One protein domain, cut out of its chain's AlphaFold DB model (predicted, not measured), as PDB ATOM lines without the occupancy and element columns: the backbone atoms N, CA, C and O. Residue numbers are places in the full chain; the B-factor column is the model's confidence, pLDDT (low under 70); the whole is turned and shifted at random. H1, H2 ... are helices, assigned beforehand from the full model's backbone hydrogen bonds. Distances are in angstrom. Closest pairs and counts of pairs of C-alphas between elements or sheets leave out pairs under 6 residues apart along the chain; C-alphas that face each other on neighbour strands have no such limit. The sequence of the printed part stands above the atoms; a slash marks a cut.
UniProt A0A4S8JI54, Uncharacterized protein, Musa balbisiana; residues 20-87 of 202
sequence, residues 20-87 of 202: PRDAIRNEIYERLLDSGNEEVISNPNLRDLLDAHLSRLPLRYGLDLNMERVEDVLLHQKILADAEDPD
ATOM      1  N   PRO A  20      94.833  25.606  15.467       84.19
ATOM      2  CA  PRO A  20      94.443  24.198  15.564       84.19
ATOM      3  C   PRO A  20      93.220  23.982  16.465       84.19
ATOM      4  O   PRO A  20      92.389  23.125  16.194       84.19
ATOM      5  N   ARG A  21      93.065  24.813  17.506       87.44
ATOM      6  CA  ARG A  21      91.887  24.808  18.380       87.44
ATOM      7  C   ARG A  21      90.595  25.172  17.644       87.44
ATOM      8  O   ARG A  21      89.574  24.534  17.876       87.44
ATOM      9  N   ASP A  22      90.633  26.193  16.797       89.62
ATOM     10  CA  ASP A  22      89.450  26.693  16.088       89.62
ATOM     11  C   ASP A  22      89.056  25.751  14.948       89.62
ATOM     12  O   ASP A  22      87.872  25.547  14.697       89.62
ATOM     13  N   ALA A  23      90.045  25.110  14.313       91.00
ATOM     14  CA  ALA A  23      89.800  24.051  13.341       91.00
ATOM     15  C   ALA A  23      89.032  22.874  13.967       91.00
ATOM     16  O   ALA A  23      88.017  22.457  13.420       91.00
ATOM     17  N   ILE A  24      89.461  22.403  15.146       91.25
ATOM     18  CA  ILE A  24      88.794  21.305  15.867       91.25
ATOM     19  C   ILE A  24      87.372  21.696  16.290       91.25
ATOM     20  O   ILE A  24      86.443  20.918  16.111       91.25
ATOM     21  N   ARG A  25      87.183  22.904  16.838       92.50
ATOM     22  CA  ARG A  25      85.855  23.408  17.237       92.50
ATOM     23  C   ARG A  25      84.876  23.430  16.073       92.50
ATOM     24  O   ARG A  25      83.760  22.935  16.203       92.50
ATOM     25  N   ASN A  26      85.318  23.972  14.939       92.38
ATOM     26  CA  ASN A  26      84.505  23.999  13.735       92.38
ATOM     27  C   ASN A  26      84.206  22.579  13.253       92.38
ATOM     28  O   ASN A  26      83.052  22.286  12.985       92.38
ATOM     29  N   GLU A  27      85.197  21.685  13.211       93.88
ATOM     30  CA  GLU A  27      84.969  20.299  12.785       93.88
ATOM     31  C   GLU A  27      83.920  19.590  13.654       93.88
ATOM     32  O   GLU A  27      83.020  18.956  13.112       93.88
ATOM     33  N   ILE A  28      83.983  19.734  14.981       93.62
ATOM     34  CA  ILE A  28      82.992  19.146  15.897       93.62
ATOM     35  C   ILE A  28      81.590  19.689  15.598       93.62
ATOM     36  O   ILE A  28      80.638  18.917  15.516       93.62
ATOM     37  N   TYR A  29      81.459  21.005  15.423       93.81
ATOM     38  CA  TYR A  29      80.170  21.636  15.146       93.81
ATOM     39  C   TYR A  29      79.578  21.189  13.800       93.81
ATOM     40  O   TYR A  29      78.409  20.816  13.744       93.81
ATOM     41  N   GLU A  30      80.386  21.164  12.736       93.44
ATOM     42  CA  GLU A  30      79.944  20.700  11.412       93.44
ATOM     43  C   GLU A  30      79.557  19.214  11.440       93.44
ATOM     44  O   GLU A  30      78.518  18.835  10.912       93.44
ATOM     45  N   ARG A  31      80.317  18.366  12.143       94.06
ATOM     46  CA  ARG A  31      79.966  16.945  12.321       94.06
ATOM     47  C   ARG A  31      78.637  16.766  13.054       94.06
ATOM     48  O   ARG A  31      77.850  15.902  12.680       94.06
ATOM     49  N   LEU A  32      78.379  17.572  14.086       93.00
ATOM     50  CA  LEU A  32      77.110  17.537  14.816       93.00
ATOM     51  C   LEU A  32      75.938  17.977  13.925       93.00
ATOM     52  O   LEU A  32      74.870  17.369  13.988       93.00
ATOM     53  N   LEU A  33      76.143  18.971  13.056       91.81
ATOM     54  CA  LEU A  33      75.164  19.351  12.034       91.81
ATOM     55  C   LEU A  33      74.896  18.207  11.050       91.81
ATOM     56  O   LEU A  33      73.738  17.850  10.833       91.81
ATOM     57  N   ASP A  34      75.953  17.606  10.504       91.81
ATOM     58  CA  ASP A  34      75.861  16.512   9.533       91.81
ATOM     59  C   ASP A  34      75.194  15.262  10.129       91.81
ATOM     60  O   ASP A  34      74.455  14.558   9.439       91.81
ATOM     61  N   SER A  35      75.408  15.003  11.423       87.94
ATOM     62  CA  SER A  35      74.755  13.911  12.161       87.94
ATOM     63  C   SER A  35      73.253  14.136  12.394       87.94
ATOM     64  O   SER A  35      72.551  13.212  12.801       87.94
ATOM     65  N   GLY A  36      72.743  15.346  12.133       85.62
ATOM     66  CA  GLY A  36      71.352  15.715  12.393       85.62
ATOM     67  C   GLY A  36      71.025  15.800  13.884       85.62
ATOM     68  O   GLY A  36      69.897  15.507  14.278       85.62
ATOM     69  N   ASN A  37      72.003  16.161  14.720       88.06
ATOM     70  CA  ASN A  37      71.824  16.190  16.163       88.06
ATOM     71  C   ASN A  37      70.748  17.215  16.578       88.06
ATOM     72  O   ASN A  37      70.811  18.396  16.221       88.06
ATOM     73  N   GLU A  38      69.768  16.763  17.366       88.50
ATOM     74  CA  GLU A  38      68.621  17.577  17.785       88.50
ATOM     75  C   GLU A  38      69.022  18.808  18.602       88.50
ATOM     76  O   GLU A  38      68.360  19.845  18.505       88.50
ATOM     77  N   GLU A  39      70.114  18.738  19.372       85.88
ATOM     78  CA  GLU A  39      70.575  19.874  20.169       85.88
ATOM     79  C   GLU A  39      71.049  21.023  19.283       85.88
ATOM     80  O   GLU A  39      70.840  22.178  19.642       85.88
ATOM     81  N   VAL A  40      71.630  20.736  18.115       87.44
ATOM     82  CA  VAL A  40      72.085  21.775  17.177       87.44
ATOM     83  C   VAL A  40      70.895  22.474  16.528       87.44
ATOM     84  O   VAL A  40      70.908  23.686  16.328       87.44
ATOM     85  N   ILE A  41      69.846  21.708  16.227       86.12
ATOM     86  CA  ILE A  41      68.621  22.214  15.600       86.12
ATOM     87  C   ILE A  41      67.806  23.035  16.605       86.12
ATOM     88  O   ILE A  41      67.251  24.078  16.262       86.12
ATOM     89  N   SER A  42      67.738  22.567  17.851       88.75
ATOM     90  CA  SER A  42      66.896  23.157  18.894       88.75
ATOM     91  C   SER A  42      67.563  24.338  19.599       88.75
ATOM     92  O   SER A  42      66.866  25.240  20.063       88.75
ATOM     93  N   ASN A  43      68.899  24.362  19.674       89.38
ATOM     94  CA  ASN A  43      69.644  25.365  20.433       89.38
ATOM     95  C   ASN A  43      70.503  26.253  19.515       89.38
ATOM     96  O   ASN A  43      71.629  25.884  19.176       89.38
ATOM     97  N   PRO A  44      70.062  27.485  19.193       87.62
ATOM     98  CA  PRO A  44      70.840  28.395  18.347       87.62
ATOM     99  C   PRO A  44      72.160  28.843  18.999       87.62
ATOM    100  O   PRO A  44      73.096  29.224  18.302       87.62
ATOM    101  N   ASN A  45      72.253  28.762  20.330       91.69
ATOM    102  CA  ASN A  45      73.445  29.128  21.103       91.69
ATOM    103  C   ASN A  45      74.416  27.952  21.309       91.69
ATOM    104  O   ASN A  45      75.391  28.092  22.048       91.69
ATOM    105  N   LEU A  46      74.160  26.780  20.707       91.00
ATOM    106  CA  LEU A  46      74.981  25.589  20.936       91.00
ATOM    107  C   LEU A  46      76.449  25.829  20.581       91.00
ATOM    108  O   LEU A  46      77.337  25.331  21.265       91.00
ATOM    109  N   ARG A  47      76.712  26.619  19.538       91.94
ATOM    110  CA  ARG A  47      78.076  26.918  19.110       91.94
ATOM    111  C   ARG A  47      78.877  27.645  20.188       91.94
ATOM    112  O   ARG A  47      79.965  27.196  20.536       91.94
ATOM    113  N   ASP A  48      78.305  28.692  20.775       93.12
ATOM    114  CA  ASP A  48      78.939  29.431  21.872       93.12
ATOM    115  C   ASP A  48      79.122  28.541  23.109       93.12
ATOM    116  O   ASP A  48      80.143  28.604  23.799       93.12
ATOM    117  N   LEU A  49      78.143  27.672  23.372       93.00
ATOM    118  CA  LEU A  49      78.166  26.732  24.486       93.00
ATOM    119  C   LEU A  49      79.274  25.672  24.327       93.00
ATOM    120  O   LEU A  49      79.997  25.391  25.289       93.00
ATOM    121  N   LEU A  50      79.444  25.126  23.121       92.81
ATOM    122  CA  LEU A  50      80.535  24.216  22.763       92.81
ATOM    123  C   LEU A  50      81.891  24.915  22.850       92.81
ATOM    124  O   LEU A  50      82.837  24.366  23.415       92.81
ATOM    125  N   ASP A  51      81.993  26.142  22.342       92.94
ATOM    126  CA  ASP A  51      83.235  26.911  22.378       92.94
ATOM    127  C   ASP A  51      83.678  27.212  23.810       92.94
ATOM    128  O   ASP A  51      84.866  27.054  24.135       92.94
ATOM    129  N   ALA A  52      82.729  27.582  24.676       93.94
ATOM    130  CA  ALA A  52      82.955  27.773  26.102       93.94
ATOM    131  C   ALA A  52      83.387  26.465  26.779       93.94
ATOM    132  O   ALA A  52      84.382  26.458  27.509       93.94
ATOM    133  N   HIS A  53      82.717  25.346  26.496       94.25
ATOM    134  CA  HIS A  53      83.074  24.033  27.041       94.25
ATOM    135  C   HIS A  53      84.485  23.597  26.628       94.25
ATOM    136  O   HIS A  53      85.346  23.345  27.470       94.25
ATOM    137  N   LEU A  54      84.782  23.632  25.329       92.69
ATOM    138  CA  LEU A  54      86.089  23.267  24.772       92.69
ATOM    139  C   LEU A  54      87.205  24.239  25.188       92.69
ATOM    140  O   LEU A  54      88.381  23.869  25.177       92.69
ATOM    141  N   SER A  55      86.873  25.479  25.568       92.50
ATOM    142  CA  SER A  55      87.850  26.427  26.126       92.50
ATOM    143  C   SER A  55      88.316  26.047  27.533       92.50
ATOM    144  O   SER A  55      89.461  26.326  27.886       92.50
ATOM    145  N   ARG A  56      87.462  25.370  28.315       92.19
ATOM    146  CA  ARG A  56      87.771  24.902  29.676       92.19
ATOM    147  C   ARG A  56      88.635  23.642  29.678       92.19
ATOM    148  O   ARG A  56      89.223  23.312  30.705       92.19
ATOM    149  N   LEU A  57      88.716  22.945  28.545       90.88
ATOM    150  CA  LEU A  57      89.422  21.677  28.412       90.88
ATOM    151  C   LEU A  57      90.819  21.853  27.778       90.88
ATOM    152  O   LEU A  57      91.034  22.733  26.931       90.88
ATOM    153  N   PRO A  58      91.800  21.006  28.154       91.38
ATOM    154  CA  PRO A  58      93.105  20.979  27.502       91.38
ATOM    155  C   PRO A  58      92.978  20.694  26.003       91.38
ATOM    156  O   PRO A  58      92.143  19.896  25.594       91.38
ATOM    157  N   LEU A  59      93.866  21.265  25.182       85.38
ATOM    158  CA  LEU A  59      93.830  21.075  23.723       85.38
ATOM    159  C   LEU A  59      93.865  19.594  23.307       85.38
ATOM    160  O   LEU A  59      93.221  19.224  22.333       85.38
ATOM    161  N   ARG A  60      94.578  18.750  24.071       89.81
ATOM    162  CA  ARG A  60      94.648  17.302  23.818       89.81
ATOM    163  C   ARG A  60      93.280  16.632  23.810       89.81
ATOM    164  O   ARG A  60      93.078  15.763  22.982       89.81
ATOM    165  N   TYR A  61      92.336  17.102  24.633       90.50
ATOM    166  CA  TYR A  61      90.975  16.569  24.640       90.50
ATOM    167  C   TYR A  61      90.386  16.569  23.229       90.50
ATOM    168  O   TYR A  61      89.981  15.520  22.760       90.50
ATOM    169  N   GLY A  62      90.436  17.708  22.531       87.12
ATOM    170  CA  GLY A  62      89.893  17.836  21.178       87.12
ATOM    171  C   GLY A  62      90.604  16.978  20.126       87.12
ATOM    172  O   GLY A  62      89.976  16.586  19.151       87.12
ATOM    173  N   LEU A  63      91.890  16.673  20.322       88.44
ATOM    174  CA  LEU A  63      92.664  15.804  19.427       88.44
ATOM    175  C   LEU A  63      92.373  14.315  19.656       88.44
ATOM    176  O   LEU A  63      92.453  13.530  18.718       88.44
ATOM    177  N   ASP A  64      92.047  13.947  20.894       88.50
ATOM    178  CA  ASP A  64      91.751  12.572  21.302       88.50
ATOM    179  C   ASP A  64      90.264  12.208  21.098       88.50
ATOM    180  O   ASP A  64      89.861  11.068  21.343       88.50
ATOM    181  N   LEU A  65      89.431  13.162  20.659       88.94
ATOM    182  CA  LEU A  65      88.019  12.925  20.371       88.94
ATOM    183  C   LEU A  65      87.842  11.957  19.203       88.94
ATOM    184  O   LEU A  65      88.469  12.076  18.150       88.94
ATOM    185  N   ASN A  66      86.895  11.038  19.365       88.69
ATOM    186  CA  ASN A  66      86.439  10.225  18.254       88.69
ATOM    187  C   ASN A  66      85.448  11.026  17.400       88.69
ATOM    188  O   ASN A  66      84.300  11.219  17.792       88.69
ATOM    189  N   MET A  67      85.873  11.432  16.206       87.06
ATOM    190  CA  MET A  67      85.024  12.180  15.277       87.06
ATOM    191  C   MET A  67      83.861  11.354  14.687       87.06
ATOM    192  O   MET A  67      82.971  11.919  14.058       87.06
ATOM    193  N   GLU A  68      83.847  10.025  14.858       87.31
ATOM    194  CA  GLU A  68      82.674   9.185  14.547       87.31
ATOM    195  C   GLU A  68      81.571   9.291  15.614       87.31
ATOM    196  O   GLU A  68      80.453   8.855  15.366       87.31
ATOM    197  N   ARG A  69      81.887   9.820  16.805       86.94
ATOM    198  CA  ARG A  69      80.982   9.927  17.964       86.94
ATOM    199  C   ARG A  69      81.089  11.312  18.601       86.94
ATOM    200  O   ARG A  69      81.344  11.440  19.798       86.94
ATOM    201  N   VAL A  70      80.963  12.366  17.796       91.56
ATOM    202  CA  VAL A  70      81.087  13.760  18.268       91.56
ATOM    203  C   VAL A  70      80.021  14.141  19.301       91.56
ATOM    204  O   VAL A  70      80.236  15.041  20.109       91.56
ATOM    205  N   GLU A  71      78.908  13.411  19.343       92.06
ATOM    206  CA  GLU A  71      77.842  13.531  20.338       92.06
ATOM    207  C   GLU A  71      78.346  13.220  21.754       92.06
ATOM    208  O   GLU A  71      77.797  13.731  22.731       92.06
ATOM    209  N   ASP A  72      79.437  12.454  21.884       90.75
ATOM    210  CA  ASP A  72      80.077  12.192  23.176       90.75
ATOM    211  C   ASP A  72      80.591  13.492  23.830       90.75
ATOM    212  O   ASP A  72      80.697  13.563  25.056       90.75
ATOM    213  N   VAL A  73      80.859  14.551  23.050       93.06
ATOM    214  CA  VAL A  73      81.211  15.884  23.580       93.06
ATOM    215  C   VAL A  73      80.026  16.513  24.308       93.06
ATOM    216  O   VAL A  73      80.200  17.036  25.412       93.06
ATOM    217  N   LEU A  74      78.830  16.431  23.718       92.50
ATOM    218  CA  LEU A  74      77.588  16.939  24.308       92.50
ATOM    219  C   LEU A  74      77.213  16.127  25.545       92.50
ATOM    220  O   LEU A  74      76.908  16.689  26.595       92.50
ATOM    221  N   LEU A  75      77.344  14.802  25.464       92.25
ATOM    222  CA  LEU A  75      77.137  13.917  26.605       92.25
ATOM    223  C   LEU A  75      78.084  14.256  27.762       92.25
ATOM    224  O   LEU A  75      77.646  14.381  28.904       92.25
ATOM    225  N   HIS A  76      79.376  14.443  27.480       92.56
ATOM    226  CA  HIS A  76      80.352  14.841  28.493       92.56
ATOM    227  C   HIS A  76      79.998  16.196  29.114       92.56
ATOM    228  O   HIS A  76      80.049  16.345  30.336       92.56
ATOM    229  N   GLN A  77      79.607  17.168  28.289       92.31
ATOM    230  CA  GLN A  77      79.159  18.474  28.757       92.31
ATOM    231  C   GLN A  77      77.942  18.368  29.682       92.31
ATOM    232  O   GLN A  77      77.946  18.962  30.761       92.31
ATOM    233  N   LYS A  78      76.939  17.576  29.295       91.56
ATOM    234  CA  LYS A  78      75.725  17.334  30.077       91.56
ATOM    235  C   LYS A  78      76.033  16.665  31.414       91.56
ATOM    236  O   LYS A  78      75.624  17.173  32.449       91.56
ATOM    237  N   ILE A  79      76.841  15.604  31.412       92.31
ATOM    238  CA  ILE A  79      77.261  14.910  32.641       92.31
ATOM    239  C   ILE A  79      77.970  15.869  33.604       92.31
ATOM    240  O   ILE A  79      77.766  15.786  34.815       92.31
ATOM    241  N   LEU A  80      78.807  16.779  33.095       91.06
ATOM    242  CA  LEU A  80      79.482  17.773  33.930       91.06
ATOM    243  C   LEU A  80      78.527  18.837  34.478       91.06
ATOM    244  O   LEU A  80      78.694  19.231  35.629       91.06
ATOM    245  N   ALA A  81      77.550  19.281  33.686       90.06
ATOM    246  CA  ALA A  81      76.522  20.221  34.130       90.06
ATOM    247  C   ALA A  81      75.610  19.595  35.197       90.06
ATOM    248  O   ALA A  81      75.373  20.197  36.240       90.06
ATOM    249  N   ASP A  82      75.174  18.351  34.996       89.44
ATOM    250  CA  ASP A  82      74.373  17.613  35.980       89.44
ATOM    251  C   ASP A  82      75.168  17.377  37.267       89.44
ATOM    252  O   ASP A  82      74.648  17.505  38.377       89.44
ATOM    253  N   ALA A  83      76.464  17.096  37.123       89.44
ATOM    254  CA  ALA A  83      77.372  16.949  38.244       89.44
ATOM    255  C   ALA A  83      77.750  18.291  38.878       89.44
ATOM    256  O   ALA A  83      78.515  18.279  39.831       89.44
ATOM    257  N   GLU A  84      77.265  19.443  38.413       88.75
ATOM    258  CA  GLU A  84      77.444  20.713  39.120       88.75
ATOM    259  C   GLU A  84      76.555  20.781  40.370       88.75
ATOM    260  O   GLU A  84      76.955  21.358  41.381       88.75
ATOM    261  N   ASP A  85      75.422  20.084  40.366       88.25
ATOM    262  CA  ASP A  85      74.504  20.000  41.498       88.25
ATOM    263  C   ASP A  85      75.053  19.044  42.581       88.25
ATOM    264  O   ASP A  85      75.281  17.866  42.289       88.25
ATOM    265  N   PRO A  86      75.323  19.500  43.820       86.19
ATOM    266  CA  PRO A  86      75.860  18.638  44.873       86.19
ATOM    267  C   PRO A  86      74.918  17.493  45.258       86.19
ATOM    268  O   PRO A  86      75.416  16.433  45.642       86.19
ATOM    269  N   ASP A  87      73.603  17.670  45.113       87.88
ATOM    270  CA  ASP A  87      72.604  16.687  45.544       87.88
ATOM    271  C   ASP A  87      72.422  15.551  44.528       87.88
ATOM    272  O   ASP A  87      71.944  14.471  44.871       87.88
TER     273      ASP A  87
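AT A GLANCE: This is residues 20 to 87 of the 202 residues of an uncharacterized protein of Musa balbisiana (UniProt A0A4S8JI54). H1 and H3 run opposite ways in a loose pair, with the short helix H2 by one end of the pair and the short helix H4 by the other. H5 runs about perpendicular to both and leads away from them, and residues 81 to 87 stick out at its far end. The printed part has 68 residues, with five named helices in the order H1, H2, H3, H4, H5 and no named strand, an all helix class. It is compact, with a radius of gyration of the C-alphas of 11.9 A, and spans 36 by 28 by 20 A.

HOW THE PARTS SIT: H1, residues 20 to 34, is the hub, touching three helices. With residues 32 to 33 alone it only just touches H2, residues 38 to 42, and only at the corner, with 3 pairs of C-alphas within 8 A; the closest are Leu 33 and Val 40, 6.5 A. With residues 25 to 29 alone H1 touches H3, residues 46 to 56, closest at C-alphas 25 and 51, 6.8 A, opposite ways at a steep tilt of 36 degrees, only just past shallow. With residues 21 to 25 alone it touches H4, residues 59 to 64, closest at C-alphas 24 and 62, 6.4 A. H5, residues 71 to 82, is close but not clearly touching H3, the closest C-alphas, His 53 and Gln 77, being 7.0 A apart. H5 is apart from H2 and H4. Every O i to N i+4 pair is within hydrogen-bond range in H1, H2, H3 and H5, and 1 of 2 in H4.

IN THESE COORDINATES: H1 begins at C-alpha 20, (94.443, 24.198, 15.564), and is 21.0 A long. H3 is 15.5 A long and H5 16.5 A, ending at C-alpha 82, (74.373, 17.613, 35.980).

THE WHOLE: The C-alphas farthest apart, Pro 20 and Asp 87, are 37.8 A apart. The printed part has no cut and no long link. No printed residue is under 70 in pLDDT.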